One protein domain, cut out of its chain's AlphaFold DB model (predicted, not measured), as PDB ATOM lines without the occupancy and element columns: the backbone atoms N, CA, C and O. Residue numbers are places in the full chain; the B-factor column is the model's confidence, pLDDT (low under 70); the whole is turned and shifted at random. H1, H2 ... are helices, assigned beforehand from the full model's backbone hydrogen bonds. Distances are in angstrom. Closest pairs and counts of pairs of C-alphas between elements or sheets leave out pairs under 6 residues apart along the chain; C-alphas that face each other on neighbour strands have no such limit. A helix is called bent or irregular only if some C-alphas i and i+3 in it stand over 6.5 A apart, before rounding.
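Overview. This is residues 4 to 122 of the 221 residues of an uncharacterized protein of Bacteroidetes bacterium OLB11 (UniProt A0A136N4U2). Three helices, H3, H4 and H5a, stand side by side in a row, alternating in direction, with H4 in the middle; H2 crosses H3 and H4, and the last residues of H1 pack on the beginning of H4. The printed part has 119 residues with five named helices, H1 to H5 along the chain, and no named strand: all helix. It is only just compact, close to loose, with a radius of gyration of the C-alphas of 15.8 A and spans of 44 by 34 by 21 A.

Arrangement. Start with H1, residues 4 to 19, and H2, residues 23 to 36, which touch only at the corner; their closest C-alphas, Phe 16 and Ala 23, are 6.4 A apart. H2 touches residues 47 to 51 alone of H3, residues 45 to 61, at a steep tilt of 48 degrees, closest at C-alphas 34 and 48, 6.9 A. Next comes the hub, H4, residues 68 to 93, irregular, with C-alphas 70 and 73 at 7.6 A. H3 and H4 form a hairpin at 22 degrees, residues 70 to 81 alone of H4 touching H3, closest at C-alphas 54 and 74, 5.7 A. H5, residues 96 to 120, was assigned as one helix by its hydrogen bonds but is bent, C-alphas 110 and 113 being 6.7 A apart; its arms are H5a, residues 96 to 110, and H5b, residues 113 to 120. H4, with residues 83 to 91 alone, touches H5a in a hairpin at 5 degrees, closest at C-alphas 90 and 99, 5.8 A. H3 and H5a are apart. Every O i to N i+4 pair is within hydrogen-bond range in H1, H2 and H5b, against 9 of 13 in H3, 15 of 22 in H4 and 10 of 11 in H5a.

Along the chain. Find C-alpha 4 at (13.846, 45.287, -17.169), where H1 begins its 23.5 A. H3 runs 25.6 A; H4 runs 36.4 A from C-alpha 68 at (24.559, 30.283, -15.048). H5b ends at C-alpha 120, (39.266, 31.904, -21.536).

Size, cuts and confidence. The C-alphas of Ser 41 and Gln 122 are farthest apart, 51.6 A. The printed part has no cut, and no link is long. Look for pLDDT under 70 at residues 4 to 5 and 38 to 43.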
ATOM      1  N   LYS A   4      13.309  46.256 -18.133       67.62
ATOM      2  CA  LYS A   4      13.846  45.287 -17.169       67.62
ATOM      3  C   LYS A   4      13.401  43.856 -17.480       67.62
ATOM      4  O   LYS A   4      14.220  42.947 -17.445       67.62
ATOM      5  N   SER A   5      12.136  43.650 -17.850       68.88
ATOM      6  CA  SER A   5      11.596  42.324 -18.179       68.88
ATOM      7  C   SER A   5      12.270  41.717 -19.415       68.88
ATOM      8  O   SER A   5      12.563  40.520 -19.420       68.88
ATOM      9  N   SER A   6      12.604  42.532 -20.425       74.50
ATOM     10  CA  SER A   6      13.353  42.042 -21.589       74.50
ATOM     11  C   SER A   6      14.785  41.629 -21.241       74.50
ATOM     12  O   SER A   6      15.267  40.635 -21.780       74.50
ATOM     13  N   ALA A   7      15.446  42.331 -20.314       78.56
ATOM     14  CA  ALA A   7      16.799  41.989 -19.874       78.56
ATOM     15  C   ALA A   7      16.848  40.642 -19.129       78.56
ATOM     16  O   ALA A   7      17.733  39.828 -19.384       78.56
ATOM     17  N   TYR A   8      15.860  40.350 -18.275       79.94
ATOM     18  CA  TYR A   8      15.799  39.062 -17.571       79.94
ATOM     19  C   TYR A   8      15.601  37.879 -18.520       79.94
ATOM     20  O   TYR A   8      16.297  36.872 -18.399       79.94
ATOM     21  N   MET A   9      14.693  37.997 -19.494       79.00
ATOM     22  CA  MET A   9      14.488  36.927 -20.477       79.00
ATOM     23  C   MET A   9      15.732  36.687 -21.337       79.00
ATOM     24  O   MET A   9      16.060  35.536 -21.628       79.00
ATOM     25  N   TYR A  10      16.444  37.757 -21.697       85.19
ATOM     26  CA  TYR A  10      17.712  37.663 -22.414       85.19
ATOM     27  C   TYR A  10      18.781  36.919 -21.597       85.19
ATOM     28  O   TYR A  10      19.403  35.987 -22.110       85.19
ATOM     29  N   ASN A  11      18.930  37.250 -20.312       84.44
ATOM     30  CA  ASN A  11      19.888  36.583 -19.427       84.44
ATOM     31  C   ASN A  11      19.557  35.097 -19.237       84.44
ATOM     32  O   ASN A  11      20.454  34.259 -19.311       84.44
ATOM     33  N   CYS A  12      18.278  34.743 -19.072       82.81
ATOM     34  CA  CYS A  12      17.846  33.345 -19.008       82.81
ATOM     35  C   CYS A  12      18.217  32.573 -20.276       82.81
ATOM     36  O   CYS A  12      18.760  31.472 -20.195       82.81
ATOM     37  N   TYR A  13      17.933  33.151 -21.447       86.75
ATOM     38  CA  TYR A  13      18.288  32.548 -22.729       86.75
ATOM     39  C   TYR A  13      19.795  32.299 -22.823       86.75
ATOM     40  O   TYR A  13      20.211  31.191 -23.159       86.75
ATOM     41  N   PHE A  14      20.600  33.302 -22.469       87.50
ATOM     42  CA  PHE A  14      22.054  33.200 -22.496       87.50
ATOM     43  C   PHE A  14      22.562  32.096 -21.559       87.50
ATOM     44  O   PHE A  14      23.301  31.224 -22.001       87.50
ATOM     45  N   CYS A  15      22.066  32.038 -20.320       88.25
ATOM     46  CA  CYS A  15      22.451  31.000 -19.359       88.25
ATOM     47  C   CYS A  15      22.148  29.581 -19.879       88.25
ATOM     48  O   CYS A  15      22.958  28.670 -19.716       88.25
ATOM     49  N   PHE A  16      21.001  29.365 -20.531       87.06
ATOM     50  CA  PHE A  16      20.686  28.057 -21.122       87.06
ATOM     51  C   PHE A  16      21.569  27.715 -22.330       87.06
ATOM     52  O   PHE A  16      21.897  26.544 -22.523       87.06
ATOM     53  N   GLN A  17      21.970  28.710 -23.123       88.06
ATOM     54  CA  GLN A  17      22.912  28.523 -24.230       88.06
ATOM     55  C   GLN A  17      24.323  28.173 -23.732       88.06
ATOM     56  O   GLN A  17      25.003  27.370 -24.367       88.06
ATOM     57  N   GLU A  18      24.736  28.702 -22.574       87.88
ATOM     58  CA  GLU A  18      25.992  28.316 -21.917       87.88
ATOM     59  C   GLU A  18      26.000  26.844 -21.469       87.88
ATOM     60  O   GLU A  18      27.056  26.221 -21.417       87.88
ATOM     61  N   ILE A  19      24.837  26.244 -21.179       87.56
ATOM     62  CA  ILE A  19      24.750  24.807 -20.862       87.56
ATOM     63  C   ILE A  19      24.978  23.955 -22.115       87.56
ATOM     64  O   ILE A  19      25.775  23.017 -22.112       87.56
ATOM     65  N   SER A  20      24.216  24.233 -23.170       90.75
ATOM     66  CA  SER A  20      24.350  23.584 -24.470       90.75
ATOM     67  C   SER A  20      23.616  24.409 -25.511       90.75
ATOM     68  O   SER A  20      22.482  24.843 -25.294       90.75
ATOM     69  N   PHE A  21      24.218  24.520 -26.694       88.25
ATOM     70  CA  PHE A  21      23.624  25.218 -27.832       88.25
ATOM     71  C   PHE A  21      22.224  24.690 -28.209       88.25
ATOM     72  O   PHE A  21      21.357  25.428 -28.679       88.25
ATOM     73  N   PHE A  22      21.972  23.397 -27.975       89.06
ATOM     74  CA  PHE A  22      20.699  22.749 -28.298       89.06
ATOM     75  C   PHE A  22      19.744  22.625 -27.106       89.06
ATOM     76  O   PHE A  22      18.641  22.108 -27.286       89.06
ATOM     77  N   ALA A  23      20.114  23.094 -25.909       89.94
ATOM     78  CA  ALA A  23      19.357  22.858 -24.677       89.94
ATOM     79  C   ALA A  23      17.881  23.278 -24.786       89.94
ATOM     80  O   ALA A  23      16.987  22.468 -24.539       89.94
ATOM     81  N   LEU A  24      17.614  24.519 -25.210       91.44
ATOM     82  CA  LEU A  24      16.245  25.036 -25.337       91.44
ATOM     83  C   LEU A  24      15.455  24.339 -26.447       91.44
ATOM     84  O   LEU A  24      14.277  24.040 -26.261       91.44
ATOM     85  N   ALA A  25      16.098  24.044 -27.580       91.69
ATOM     86  CA  ALA A  25      15.455  23.339 -28.686       91.69
ATOM     87  C   ALA A  25      15.055  21.913 -28.277       91.69
ATOM     88  O   ALA A  25      13.925  21.494 -28.516       91.69
ATOM     89  N   LEU A  26      15.948  21.187 -27.601       89.75
ATOM     90  CA  LEU A  26      15.680  19.844 -27.089       89.75
ATOM     91  C   LEU A  26      14.599  19.851 -26.013       89.75
ATOM     92  O   LEU A  26      13.729  18.979 -26.033       89.75
ATOM     93  N   LEU A  27      14.610  20.839 -25.117       93.12
ATOM     94  CA  LEU A  27      13.562  21.002 -24.114       93.12
ATOM     95  C   LEU A  27      12.202  21.255 -24.779       93.12
ATOM     96  O   LEU A  27      11.238  20.565 -24.457       93.12
ATOM     97  N   ALA A  28      12.127  22.166 -25.753       92.81
ATOM     98  CA  ALA A  28      10.893  22.468 -26.477       92.81
ATOM     99  C   ALA A  28      10.364  21.259 -27.269       92.81
ATOM    100  O   ALA A  28       9.176  20.939 -27.194       92.81
ATOM    101  N   ILE A  29      11.244  20.545 -27.982       91.06
ATOM    102  CA  ILE A  29      10.893  19.323 -28.720       91.06
ATOM    103  C   ILE A  29      10.413  18.234 -27.755       91.06
ATOM    104  O   ILE A  29       9.418  17.567 -28.037       91.06
ATOM    105  N   SER A  30      11.081  18.073 -26.611       89.50
ATOM    106  CA  SER A  30      10.693  17.097 -25.590       89.50
ATOM    107  C   SER A  30       9.334  17.442 -24.984       89.50
ATOM    108  O   SER A  30       8.471  16.574 -24.910       89.50
ATOM    109  N   ILE A  31       9.087  18.708 -24.633       91.62
ATOM    110  CA  ILE A  31       7.775  19.167 -24.149       91.62
ATOM    111  C   ILE A  31       6.691  18.850 -25.184       91.62
ATOM    112  O   ILE A  31       5.681  18.233 -24.851       91.62
ATOM    113  N   TYR A  32       6.911  19.212 -26.450       90.56
ATOM    114  CA  TYR A  32       5.965  18.926 -27.527       90.56
ATOM    115  C   TYR A  32       5.689  17.421 -27.668       90.56
ATOM    116  O   TYR A  32       4.534  16.994 -27.739       90.56
ATOM    117  N   PHE A  33       6.740  16.603 -27.676       86.38
ATOM    118  CA  PHE A  33       6.624  15.167 -27.886       86.38
ATOM    119  C   PHE A  33       5.951  14.448 -26.714       86.38
ATOM    120  O   PHE A  33       5.100  13.598 -26.954       86.38
ATOM    121  N   TYR A  34       6.302  14.775 -25.469       86.12
ATOM    122  CA  TYR A  34       5.798  14.054 -24.297       86.12
ATOM    123  C   TYR A  34       4.446  14.580 -23.791       86.12
ATOM    124  O   TYR A  34       3.642  13.774 -23.337       86.12
ATOM    125  N   PHE A  35       4.136  15.878 -23.928       85.94
ATOM    126  CA  PHE A  35       2.853  16.436 -23.462       85.94
ATOM    127  C   PHE A  35       1.786  16.557 -24.557       85.94
ATOM    128  O   PHE A  35       0.602  16.359 -24.285       85.94
ATOM    129  N   PHE A  36       2.167  16.899 -25.794       83.62
ATOM    130  CA  PHE A  36       1.198  17.253 -26.844       83.62
ATOM    131  C   PHE A  36       1.003  16.164 -27.900       83.62
ATOM    132  O   PHE A  36      -0.049  16.110 -28.548       83.62
ATOM    133  N   ARG A  37       1.976  15.263 -28.091       77.69
ATOM    134  CA  ARG A  37       1.812  14.154 -29.034       77.69
ATOM    135  C   ARG A  37       0.861  13.114 -28.442       77.69
ATOM    136  O   ARG A  37       1.171  12.402 -27.497       77.69
ATOM    137  N   LYS A  38      -0.308  13.000 -29.070       52.50
ATOM    138  CA  LYS A  38      -1.482  12.199 -28.682       52.50
ATOM    139  C   LYS A  38      -1.291  10.667 -28.787       52.50
ATOM    140  O   LYS A  38      -2.192   9.974 -29.247       52.50
ATOM    141  N   SER A  39      -0.136  10.120 -28.399       54.31
ATOM    142  CA  SER A  39       0.095   8.669 -28.323       54.31
ATOM    143  C   SER A  39      -0.050   8.201 -26.878       54.31
ATOM    144  O   SER A  39       0.906   8.121 -26.115       54.31
ATOM    145  N   LYS A  40      -1.293   7.914 -26.493       51.81
ATOM    146  CA  LYS A  40      -1.739   7.620 -25.122       51.81
ATOM    147  C   LYS A  40      -1.350   6.221 -24.606       51.81
ATOM    148  O   LYS A  40      -2.042   5.680 -23.754       51.81
ATOM    149  N   SER A  41      -0.300   5.602 -25.152       48.47
ATOM    150  CA  SER A  41      -0.027   4.173 -24.929       48.47
ATOM    151  C   SER A  41       1.091   3.863 -23.931       48.47
ATOM    152  O   SER A  41       1.193   2.705 -23.554       48.47
ATOM    153  N   ASN A  42       1.937   4.820 -23.534       54.31
ATOM    154  CA  ASN A  42       2.974   4.630 -22.502       54.31
ATOM    155  C   ASN A  42       3.709   5.960 -22.264       54.31
ATOM    156  O   ASN A  42       4.884   6.101 -22.605       54.31
ATOM    157  N   THR A  43       3.025   6.978 -21.740       60.69
ATOM    158  CA  THR A  43       3.758   8.136 -21.220       60.69
ATOM    159  C   THR A  43       4.467   7.706 -19.937       60.69
ATOM    160  O   THR A  43       3.838   7.357 -18.938       60.69
ATOM    161  N   ASP A  44       5.799   7.636 -19.983       72.94
ATOM    162  CA  ASP A  44       6.600   7.380 -18.791       72.94
ATOM    163  C   ASP A  44       6.517   8.618 -17.894       72.94
ATOM    164  O   ASP A  44       7.195   9.618 -18.132       72.94
ATOM    165  N   SER A  45       5.672   8.541 -16.862       81.31
ATOM    166  CA  SER A  45       5.486   9.594 -15.849       81.31
ATOM    167  C   SER A  45       6.803  10.155 -15.288       81.31
ATOM    168  O   SER A  45       6.857  11.307 -14.858       81.31
ATOM    169  N   LYS A  46       7.900   9.384 -15.341       89.75
ATOM    170  CA  LYS A  46       9.232   9.831 -14.914       89.75
ATOM    171  C   LYS A  46       9.826  10.893 -15.840       89.75
ATOM    172  O   LYS A  46      10.494  11.801 -15.354       89.75
ATOM    173  N   VAL A  47       9.599  10.801 -17.153       90.50
ATOM    174  CA  VAL A  47      10.122  11.770 -18.133       90.50
ATOM    175  C   VAL A  47       9.364  13.091 -18.041       90.50
ATOM    176  O   VAL A  47       9.975  14.155 -18.092       90.50
ATOM    177  N   GLU A  48       8.051  13.039 -17.828       90.88
ATOM    178  CA  GLU A  48       7.237  14.234 -17.580       90.88
ATOM    179  C   GLU A  48       7.690  14.953 -16.304       90.88
ATOM    180  O   GLU A  48       7.900  16.166 -16.316       90.88
ATOM    181  N   LEU A  49       7.931  14.200 -15.224       92.94
ATOM    182  CA  LEU A  49       8.465  14.742 -13.974       92.94
ATOM    183  C   LEU A  49       9.865  15.343 -14.163       92.94
ATOM    184  O   LEU A  49      10.155  16.403 -13.608       92.94
ATOM    185  N   LEU A  50      10.717  14.715 -14.978       94.81
ATOM    186  CA  LEU A  50      12.031  15.252 -15.330       94.81
ATOM    187  C   LEU A  50      11.914  16.604 -16.049       94.81
ATOM    188  O   LEU A  50      12.596  17.555 -15.672       94.81
ATOM    189  N   ILE A  51      11.021  16.713 -17.039       94.94
ATOM    190  CA  ILE A  51      10.764  17.965 -17.770       94.94
ATOM    191  C   ILE A  51      10.238  19.046 -16.819       94.94
ATOM    192  O   ILE A  51      10.757  20.161 -16.816       94.94
ATOM    193  N   LEU A  52       9.258  18.714 -15.973       94.50
ATOM    194  CA  LEU A  52       8.730  19.642 -14.971       94.50
ATOM    195  C   LEU A  52       9.825  20.117 -14.016       94.50
ATOM    196  O   LEU A  52       9.897  21.304 -13.720       94.50
ATOM    197  N   THR A  53      10.716  19.221 -13.590       95.62
ATOM    198  CA  THR A  53      11.846  19.569 -12.720       95.62
ATOM    199  C   THR A  53      12.787  20.563 -13.404       95.62
ATOM    200  O   THR A  53      13.126  21.582 -12.803       95.62
ATOM    201  N   ILE A  54      13.150  20.330 -14.673       94.88
ATOM    202  CA  ILE A  54      13.988  21.250 -15.469       94.88
ATOM    203  C   ILE A  54      13.344  22.636 -15.576       94.88
ATOM    204  O   ILE A  54      14.044  23.647 -15.502       94.88
ATOM    205  N   CYS A  55      12.021  22.692 -15.746       93.06
ATOM    206  CA  CYS A  55      11.283  23.948 -15.843       93.06
ATOM    207  C   CYS A  55      11.147  24.658 -14.493       93.06
ATOM    208  O   CYS A  55      11.268  25.876 -14.460       93.06
ATOM    209  N   ILE A  56      10.908  23.930 -13.397       94.19
ATOM    210  CA  ILE A  56      10.646  24.500 -12.066       94.19
ATOM    211  C   ILE A  56      11.925  24.991 -11.389       94.19
ATOM    212  O   ILE A  56      11.902  26.050 -10.765       94.19
ATOM    213  N   LEU A  57      13.040  24.265 -11.519       92.06
ATOM    214  CA  LEU A  57      14.314  24.630 -10.890       92.06
ATOM    215  C   LEU A  57      14.732  26.097 -11.118       92.06
ATOM    216  O   LEU A  57      15.012  26.776 -10.132       92.06
ATOM    217  N   PRO A  58      14.738  26.637 -12.354       89.62
ATOM    218  CA  PRO A  58      15.089  28.035 -12.590       89.62
ATOM    219  C   PRO A  58      14.025  29.030 -12.098       89.62
ATOM    220  O   PRO A  58      14.363  30.191 -11.877       89.62
ATOM    221  N   LEU A  59      12.763  28.617 -11.882       88.38
ATOM    222  CA  LEU A  59      11.697  29.533 -11.440       88.38
ATOM    223  C   LEU A  59      11.980  30.124 -10.058       88.38
ATOM    224  O   LEU A  59      11.694  31.298  -9.835       88.38
ATOM    225  N   GLY A  60      12.592  29.347  -9.159       87.19
ATOM    226  CA  GLY A  60      13.000  29.832  -7.835       87.19
ATOM    227  C   GLY A  60      14.029  30.968  -7.890       87.19
ATOM    228  O   GLY A  60      14.146  31.737  -6.940       87.19
ATOM    229  N   TYR A  61      14.732  31.115  -9.016       86.81
ATOM    230  CA  TYR A  61      15.752  32.139  -9.223       86.81
ATOM    231  C   TYR A  61      15.253  33.341 -10.031       86.81
ATOM    232  O   TYR A  61      16.002  34.297 -10.183       86.81
ATOM    233  N   LEU A  62      13.999  33.353 -10.509       80.31
ATOM    234  CA  LEU A  62      13.459  34.472 -11.300       80.31
ATOM    235  C   LEU A  62      13.425  35.802 -10.538       80.31
ATOM    236  O   LEU A  62      13.456  36.859 -11.160       80.31
ATOM    237  N   MET A  63      13.356  35.757  -9.204       83.38
ATOM    238  CA  MET A  63      13.412  36.958  -8.360       83.38
ATOM    239  C   MET A  63      14.845  37.452  -8.106       83.38
ATOM    240  O   MET A  63      15.026  38.508  -7.506       83.38
ATOM    241  N   MET A  64      15.858  36.707  -8.553       82.81
ATOM    242  CA  MET A  64      17.272  37.048  -8.419       82.81
ATOM    243  C   MET A  64      17.883  37.366  -9.789       82.81
ATOM    244  O   MET A  64      17.345  37.015 -10.838       82.81
ATOM    245  N   HIS A  65      19.034  38.037  -9.792       81.75
ATOM    246  CA  HIS A  65      19.839  38.149 -11.004       81.75
ATOM    247  C   HIS A  65      20.323  36.749 -11.397       81.75
ATOM    248  O   HIS A  65      21.152  36.174 -10.697       81.75
ATOM    249  N   ILE A  66      19.772  36.177 -12.470       81.88
ATOM    250  CA  ILE A  66      20.098  34.812 -12.886       81.88
ATOM    251  C   ILE A  66      21.515  34.775 -13.452       81.88
ATOM    252  O   ILE A  66      21.826  35.422 -14.446       81.88
ATOM    253  N   GLU A  67      22.348  33.965 -12.813       86.12
ATOM    254  CA  GLU A  67      23.663  33.568 -13.287       86.12
ATOM    255  C   GLU A  67      23.650  32.077 -13.618       86.12
ATOM    256  O   GLU A  67      22.938  31.285 -12.991       86.12
ATOM    257  N   THR A  68      24.497  31.665 -14.556       86.69
ATOM    258  CA  THR A  68      24.559  30.283 -15.048       86.69
ATOM    259  C   THR A  68      24.774  29.259 -13.938       86.69
ATOM    260  O   THR A  68      24.217  28.163 -13.994       86.69
ATOM    261  N   ARG A  69      25.504  29.620 -12.872       88.81
ATOM    262  CA  ARG A  69      25.739  28.735 -11.717       88.81
ATOM    263  C   ARG A  69      24.457  28.255 -11.032       88.81
ATOM    264  O   ARG A  69      24.446  27.156 -10.485       88.81
ATOM    265  N   TYR A  70      23.367  29.019 -11.098       89.56
ATOM    266  CA  TYR A  70      22.096  28.636 -10.474       89.56
ATOM    267  C   TYR A  70      21.355  27.539 -11.237       89.56
ATOM    268  O   TYR A  70      20.524  26.839 -10.664       89.56
ATOM    269  N   ILE A  71      21.679  27.351 -12.517       90.50
ATOM    270  CA  ILE A  71      21.041  26.352 -13.377       90.50
ATOM    271  C   ILE A  71      21.963  25.175 -13.708       90.50
ATOM    272  O   ILE A  71      21.612  24.339 -14.533       90.50
ATOM    273  N   TRP A  72      23.112  25.035 -13.039       91.69
ATOM    274  CA  TRP A  72      24.021  23.902 -13.258       91.69
ATOM    275  C   TRP A  72      23.364  22.540 -13.015       91.69
ATOM    276  O   TRP A  72      23.659  21.580 -13.724       91.69
ATOM    277  N   ALA A  73      22.411  22.454 -12.083       91.75
ATOM    278  CA  ALA A  73      21.636  21.231 -11.874       91.75
ATOM    279  C   ALA A  73      20.863  20.802 -13.139       91.75
ATOM    280  O   ALA A  73      20.746  19.605 -13.413       91.75
ATOM    281  N   ASN A  74      20.412  21.758 -13.960       93.75
ATOM    282  CA  ASN A  74      19.710  21.464 -15.210       93.75
ATOM    283  C   ASN A  74      20.607  20.791 -16.250       93.75
ATOM    284  O   ASN A  74      20.073  20.117 -17.126       93.75
ATOM    285  N   ILE A  75      21.937  20.908 -16.154       93.56
ATOM    286  CA  ILE A  75      22.871  20.255 -17.083       93.56
ATOM    287  C   ILE A  75      22.641  18.742 -17.068       93.56
ATOM    288  O   ILE A  75      22.367  18.141 -18.106       93.56
ATOM    289  N   ILE A  76      22.674  18.133 -15.879       94.06
ATOM    290  CA  ILE A  76      22.519  16.681 -15.715       94.06
ATOM    291  C   ILE A  76      21.125  16.242 -16.170       94.06
ATOM    292  O   ILE A  76      20.983  15.250 -16.887       94.06
ATOM    293  N   LEU A  77      20.090  16.999 -15.798       95.38
ATOM    294  CA  LEU A  77      18.710  16.679 -16.162       95.38
ATOM    295  C   LEU A  77      18.481  16.761 -17.677       95.38
ATOM    296  O   LEU A  77      17.845  15.877 -18.248       95.38
ATOM    297  N   LEU A  78      19.038  17.775 -18.345       94.44
ATOM    298  CA  LEU A  78      18.976  17.919 -19.800       94.44
ATOM    299  C   LEU A  78      19.763  16.816 -20.511       94.44
ATOM    300  O   LEU A  78      19.288  16.304 -21.526       94.44
ATOM    301  N   MET A  79      20.917  16.402 -19.980       94.44
ATOM    302  CA  MET A  79      21.662  15.251 -20.503       94.44
ATOM    303  C   MET A  79      20.835  13.965 -20.435       94.44
ATOM    304  O   MET A  79      20.731  13.251 -21.435       94.44
ATOM    305  N   LEU A  80      20.192  13.698 -19.295       94.69
ATOM    306  CA  LEU A  80      19.318  12.534 -19.115       94.69
ATOM    307  C   LEU A  80      18.096  12.583 -20.039       94.69
ATOM    308  O   LEU A  80      17.799  11.593 -20.711       94.69
ATOM    309  N   LEU A  81      17.419  13.734 -20.109       93.88
ATOM    310  CA  LEU A  81      16.249  13.934 -20.964       93.88
ATOM    311  C   LEU A  81      16.600  13.690 -22.432       93.88
ATOM    312  O   LEU A  81      15.883  12.985 -23.141       93.88
ATOM    313  N   SER A  82      17.730  14.230 -22.876       91.38
ATOM    314  CA  SER A  82      18.166  14.126 -24.263       91.38
ATOM    315  C   SER A  82      18.616  12.714 -24.621       91.38
ATOM    316  O   SER A  82      18.235  12.209 -25.673       91.38
ATOM    317  N   ALA A  83      19.359  12.034 -23.741       92.00
ATOM    318  CA  ALA A  83      19.717  10.630 -23.938       92.00
ATOM    319  C   ALA A  83      18.462   9.745 -24.023       92.00
ATOM    320  O   ALA A  83      18.357   8.878 -24.893       92.00
ATOM    321  N   ARG A  84      17.465  10.003 -23.166       91.00
ATOM    322  CA  ARG A  84      16.180   9.302 -23.226       91.00
ATOM    323  C   ARG A  84      15.447   9.573 -24.540       91.00
ATOM    324  O   ARG A  84      15.020   8.627 -25.194       91.00
ATOM    325  N   PHE A  85      15.353  10.835 -24.953       88.44
ATOM    326  CA  PHE A  85      14.723  11.232 -26.212       88.44
ATOM    327  C   PHE A  85      15.399  10.592 -27.436       88.44
ATOM    328  O   PHE A  85      14.720  10.051 -28.309       88.44
ATOM    329  N   LEU A  86      16.736  10.597 -27.490       88.75
ATOM    330  CA  LEU A  86      17.492   9.967 -28.576       88.75
ATOM    331  C   LEU A  86      17.276   8.450 -28.617       88.75
ATOM    332  O   LEU A  86      17.126   7.890 -29.705       88.75
ATOM    333  N   ASN A  87      17.217   7.793 -27.455       88.50
ATOM    334  CA  ASN A  87      16.892   6.369 -27.369       88.50
ATOM    335  C   ASN A  87      15.508   6.073 -27.939       88.50
ATOM    336  O   ASN A  87      15.395   5.235 -28.830       88.50
ATOM    337  N   ASP A  88      14.482   6.787 -27.489       85.44
ATOM    338  CA  ASP A  88      13.103   6.509 -27.892       85.44
ATOM    339  C   ASP A  88      12.861   6.824 -29.383       85.44
ATOM    340  O   ASP A  88      12.047   6.171 -30.035       85.44
ATOM    341  N   TYR A  89      13.583   7.789 -29.969       83.06
ATOM    342  CA  TYR A  89      13.368   8.183 -31.367       83.06
ATOM    343  C   TYR A  89      14.181   7.386 -32.399       83.06
ATOM    344  O   TYR A  89      13.699   7.164 -33.518       83.06
ATOM    345  N   PHE A  90      15.420   7.004 -32.071       82.12
ATOM    346  CA  PHE A  90      16.369   6.446 -33.043       82.12
ATOM    347  C   PHE A  90      16.694   4.964 -32.834       82.12
ATOM    348  O   PHE A  90      17.090   4.313 -33.804       82.12
ATOM    349  N   LYS A  91      16.526   4.412 -31.623       72.75
ATOM    350  CA  LYS A  91      16.931   3.028 -31.319       72.75
ATOM    351  C   LYS A  91      16.174   1.996 -32.159       72.75
ATOM    352  O   LYS A  91      16.795   1.077 -32.683       72.75
ATOM    353  N   ASP A  92      14.878   2.203 -32.370       73.00
ATOM    354  CA  ASP A  92      14.015   1.227 -33.053       73.00
ATOM    355  C   ASP A  92      14.050   1.337 -34.587       73.00
ATOM    356  O   ASP A  92      13.477   0.511 -35.294       73.00
ATOM    357  N   LYS A  93      14.734   2.347 -35.142       72.88
ATOM    358  CA  LYS A  93      14.704   2.642 -36.586       72.88
ATOM    359  C   LYS A  93      15.797   1.945 -37.403       72.88
ATOM    360  O   LYS A  93      15.956   2.276 -38.573       72.88
ATOM    361  N   ASN A  94      16.576   1.025 -36.820       74.88
ATOM    362  CA  ASN A  94      17.738   0.364 -37.451       74.88
ATOM    363  C   ASN A  94      18.803   1.323 -38.034       74.88
ATOM    364  O   ASN A  94      19.705   0.907 -38.759       74.88
ATOM    365  N   GLN A  95      18.764   2.612 -37.685       83.62
ATOM    366  CA  GLN A  95      19.688   3.637 -38.174       83.62
ATOM    367  C   GLN A  95      20.855   3.838 -37.200       83.62
ATOM    368  O   GLN A  95      21.088   4.936 -36.695       83.62
ATOM    369  N   ILE A  96      21.609   2.769 -36.929       85.56
ATOM    370  CA  ILE A  96      22.680   2.778 -35.916       85.56
ATOM    371  C   ILE A  96      23.743   3.857 -36.171       85.56
ATOM    372  O   ILE A  96      24.283   4.435 -35.230       85.56
ATOM    373  N   PHE A  97      24.024   4.166 -37.440       88.81
ATOM    374  CA  PHE A  97      24.978   5.208 -37.814       88.81
ATOM    375  C   PHE A  97      24.480   6.608 -37.430       88.81
ATOM    376  O   PHE A  97      25.193   7.351 -36.759       88.81
ATOM    377  N   ILE A  98      23.231   6.936 -37.778       88.81
ATOM    378  CA  ILE A  98      22.604   8.226 -37.443       88.81
ATOM    379  C   ILE A  98      22.466   8.366 -35.926       88.81
ATOM    380  O   ILE A  98      22.772   9.421 -35.381       88.81
ATOM    381  N   TYR A  99      22.091   7.286 -35.234       88.62
ATOM    382  CA  TYR A  99      22.046   7.230 -33.774       88.62
ATOM    383  C   TYR A  99      23.398   7.597 -33.142       88.62
ATOM    384  O   TYR A  99      23.460   8.462 -32.269       88.62
ATOM    385  N   ARG A 100      24.502   6.999 -33.615       91.38
ATOM    386  CA  ARG A 100      25.855   7.298 -33.111       91.38
ATOM    387  C   ARG A 100      26.268   8.744 -33.377       91.38
ATOM    388  O   ARG A 100      26.799   9.386 -32.476       91.38
ATOM    389  N   ILE A 101      25.996   9.262 -34.576       92.31
ATOM    390  CA  ILE A 101      26.271  10.667 -34.911       92.31
ATOM    391  C   ILE A 101      25.463  11.607 -34.014       92.31
ATOM    392  O   ILE A 101      26.023  12.565 -33.493       92.31
ATOM    393  N   ALA A 102      24.177  11.327 -33.795       90.44
ATOM    394  CA  ALA A 102      23.322  12.150 -32.948       90.44
ATOM    395  C   ALA A 102      23.848  12.215 -31.506       90.44
ATOM    396  O   ALA A 102      23.956  13.304 -30.951       90.44
ATOM    397  N   TYR A 103      24.254  11.078 -30.933       91.44
ATOM    398  CA  TYR A 103      24.890  11.039 -29.611       91.44
ATOM    399  C   TYR A 103      26.218  11.795 -29.563       91.44
ATOM    400  O   TYR A 103      26.495  12.484 -28.583       91.44
ATOM    401  N   PHE A 104      27.033  11.687 -30.612       93.50
ATOM    402  CA  PHE A 104      28.312  12.387 -30.691       93.50
ATOM    403  C   PHE A 104      28.130  13.908 -30.769       93.50
ATOM    404  O   PHE A 104      28.709  14.637 -29.965       93.50
ATOM    405  N   LEU A 105      27.273  14.389 -31.677       91.69
ATOM    406  CA  LEU A 105      26.929  15.811 -31.796       91.69
ATOM    407  C   LEU A 105      26.322  16.348 -30.498       91.69
ATOM    408  O   LEU A 105      26.657  17.447 -30.058       91.69
ATOM    409  N   PHE A 106      25.466  15.548 -29.861       91.06
ATOM    410  CA  PHE A 106      24.886  15.879 -28.570       91.06
ATOM    411  C   PHE A 106      25.963  16.022 -27.488       91.06
ATOM    412  O   PHE A 106      26.016  17.057 -26.831       91.06
ATOM    413  N   GLY A 107      26.864  15.046 -27.344       92.38
ATOM    414  CA  GLY A 107      27.962  15.114 -26.378       92.38
ATOM    415  C   GLY A 107      28.859  16.337 -26.589       92.38
ATOM    416  O   GLY A 107      29.164  17.046 -25.635       92.38
ATOM    417  N   ILE A 108      29.201  16.647 -27.844       94.06
ATOM    418  CA  ILE A 108      29.980  17.846 -28.182       94.06
ATOM    419  C   ILE A 108      29.250  19.125 -27.763       94.06
ATOM    420  O   ILE A 108      29.890  20.037 -27.243       94.06
ATOM    421  N   SER A 109      27.928  19.198 -27.931       93.50
ATOM    422  CA  SER A 109      27.167  20.412 -27.607       93.50
ATOM    423  C   SER A 109      27.284  20.849 -26.141       93.50
ATOM    424  O   SER A 109      27.211  22.045 -25.873       93.50
ATOM    425  N   PHE A 110      27.517  19.910 -25.215       92.38
ATOM    426  CA  PHE A 110      27.741  20.184 -23.787       92.38
ATOM    427  C   PHE A 110      29.212  20.444 -23.446       92.38
ATOM    428  O   PHE A 110      29.507  20.935 -22.363       92.38
ATOM    429  N   LEU A 111      30.147  20.108 -24.340       93.06
ATOM    430  CA  LEU A 111      31.583  20.298 -24.122       93.06
ATOM    431  C   LEU A 111      32.098  21.633 -24.659       93.06
ATOM    432  O   LEU A 111      33.069  22.150 -24.113       93.06
ATOM    433  N   ILE A 112      31.459  22.201 -25.689       91.25
ATOM    434  CA  ILE A 112      31.908  23.454 -26.321       91.25
ATOM    435  C   ILE A 112      32.102  24.557 -25.278       91.25
ATOM    436  O   ILE A 112      33.178  25.151 -25.222       91.25
ATOM    437  N   PHE A 113      31.094  24.810 -24.442       88.94
ATOM    438  CA  PHE A 113      31.157  25.910 -23.486       88.94
ATOM    439  C   PHE A 113      32.166  25.662 -22.353       88.94
ATOM    440  O   PHE A 113      33.030  26.515 -22.180       88.94
ATOM    441  N   PRO A 114      32.188  24.506 -21.653       88.19
ATOM    442  CA  PRO A 114      33.228  24.227 -20.660       88.19
ATOM    443  C   PRO A 114      34.654  24.334 -21.208       88.19
ATOM    444  O   PRO A 114      35.523  24.905 -20.552       88.19
ATOM    445  N   VAL A 115      34.902  23.826 -22.421       92.44
ATOM    446  CA  VAL A 115      36.218  23.927 -23.070       92.44
ATOM    447  C   VAL A 115      36.557  25.386 -23.365       92.44
ATOM    448  O   VAL A 115      37.649  25.840 -23.028       92.44
ATOM    449  N   TYR A 116      35.614  26.139 -23.931       90.94
ATOM    450  CA  TYR A 116      35.777  27.568 -24.184       90.94
ATOM    451  C   TYR A 116      36.042  28.356 -22.893       90.94
ATOM    452  O   TYR A 116      36.961  29.172 -22.847       90.94
ATOM    453  N   SER A 117      35.307  28.070 -21.815       87.88
ATOM    454  CA  SER A 117      35.516  28.695 -20.511       87.88
ATOM    455  C   SER A 117      36.908  28.398 -19.961       87.88
ATOM    456  O   SER A 117      37.577  29.322 -19.518       87.88
ATOM    457  N   ILE A 118      37.384  27.151 -20.021       90.88
ATOM    458  CA  ILE A 118      38.737  26.795 -19.557       90.88
ATOM    459  C   ILE A 118      39.806  27.559 -20.347       90.88
ATOM    460  O   ILE A 118      40.740  28.088 -19.747       90.88
ATOM    461  N   LEU A 119      39.651  27.665 -21.670       92.62
ATOM    462  CA  LEU A 119      40.576  28.419 -22.520       92.62
ATOM    463  C   LEU A 119      40.559  29.918 -22.192       92.62
ATOM    464  O   LEU A 119      41.616  30.531 -22.089       92.62
ATOM    465  N   ASN A 120      39.387  30.500 -21.942       89.06
ATOM    466  CA  ASN A 120      39.266  31.904 -21.536       89.06
ATOM    467  C   ASN A 120      39.775  32.181 -20.117       89.06
ATOM    468  O   ASN A 120      40.134  33.311 -19.790       89.06
ATOM    469  N   LEU A 121      39.777  31.171 -19.249       88.81
ATOM    470  CA  LEU A 121      40.352  31.257 -17.910       88.81
ATOM    471  C   LEU A 121      41.876  31.086 -17.928       88.81
ATOM    472  O   LEU A 121      42.522  31.301 -16.900       88.81
ATOM    473  N   GLN A 122      42.470  30.731 -19.071       87.69
ATOM    474  CA  GLN A 122      43.912  30.604 -19.199       87.69
ATOM    475  C   GLN A 122      44.578  31.954 -18.906       87.69
ATOM    476  O   GLN A 122      44.280  32.968 -19.529       87.69
TER     477      GLN A 122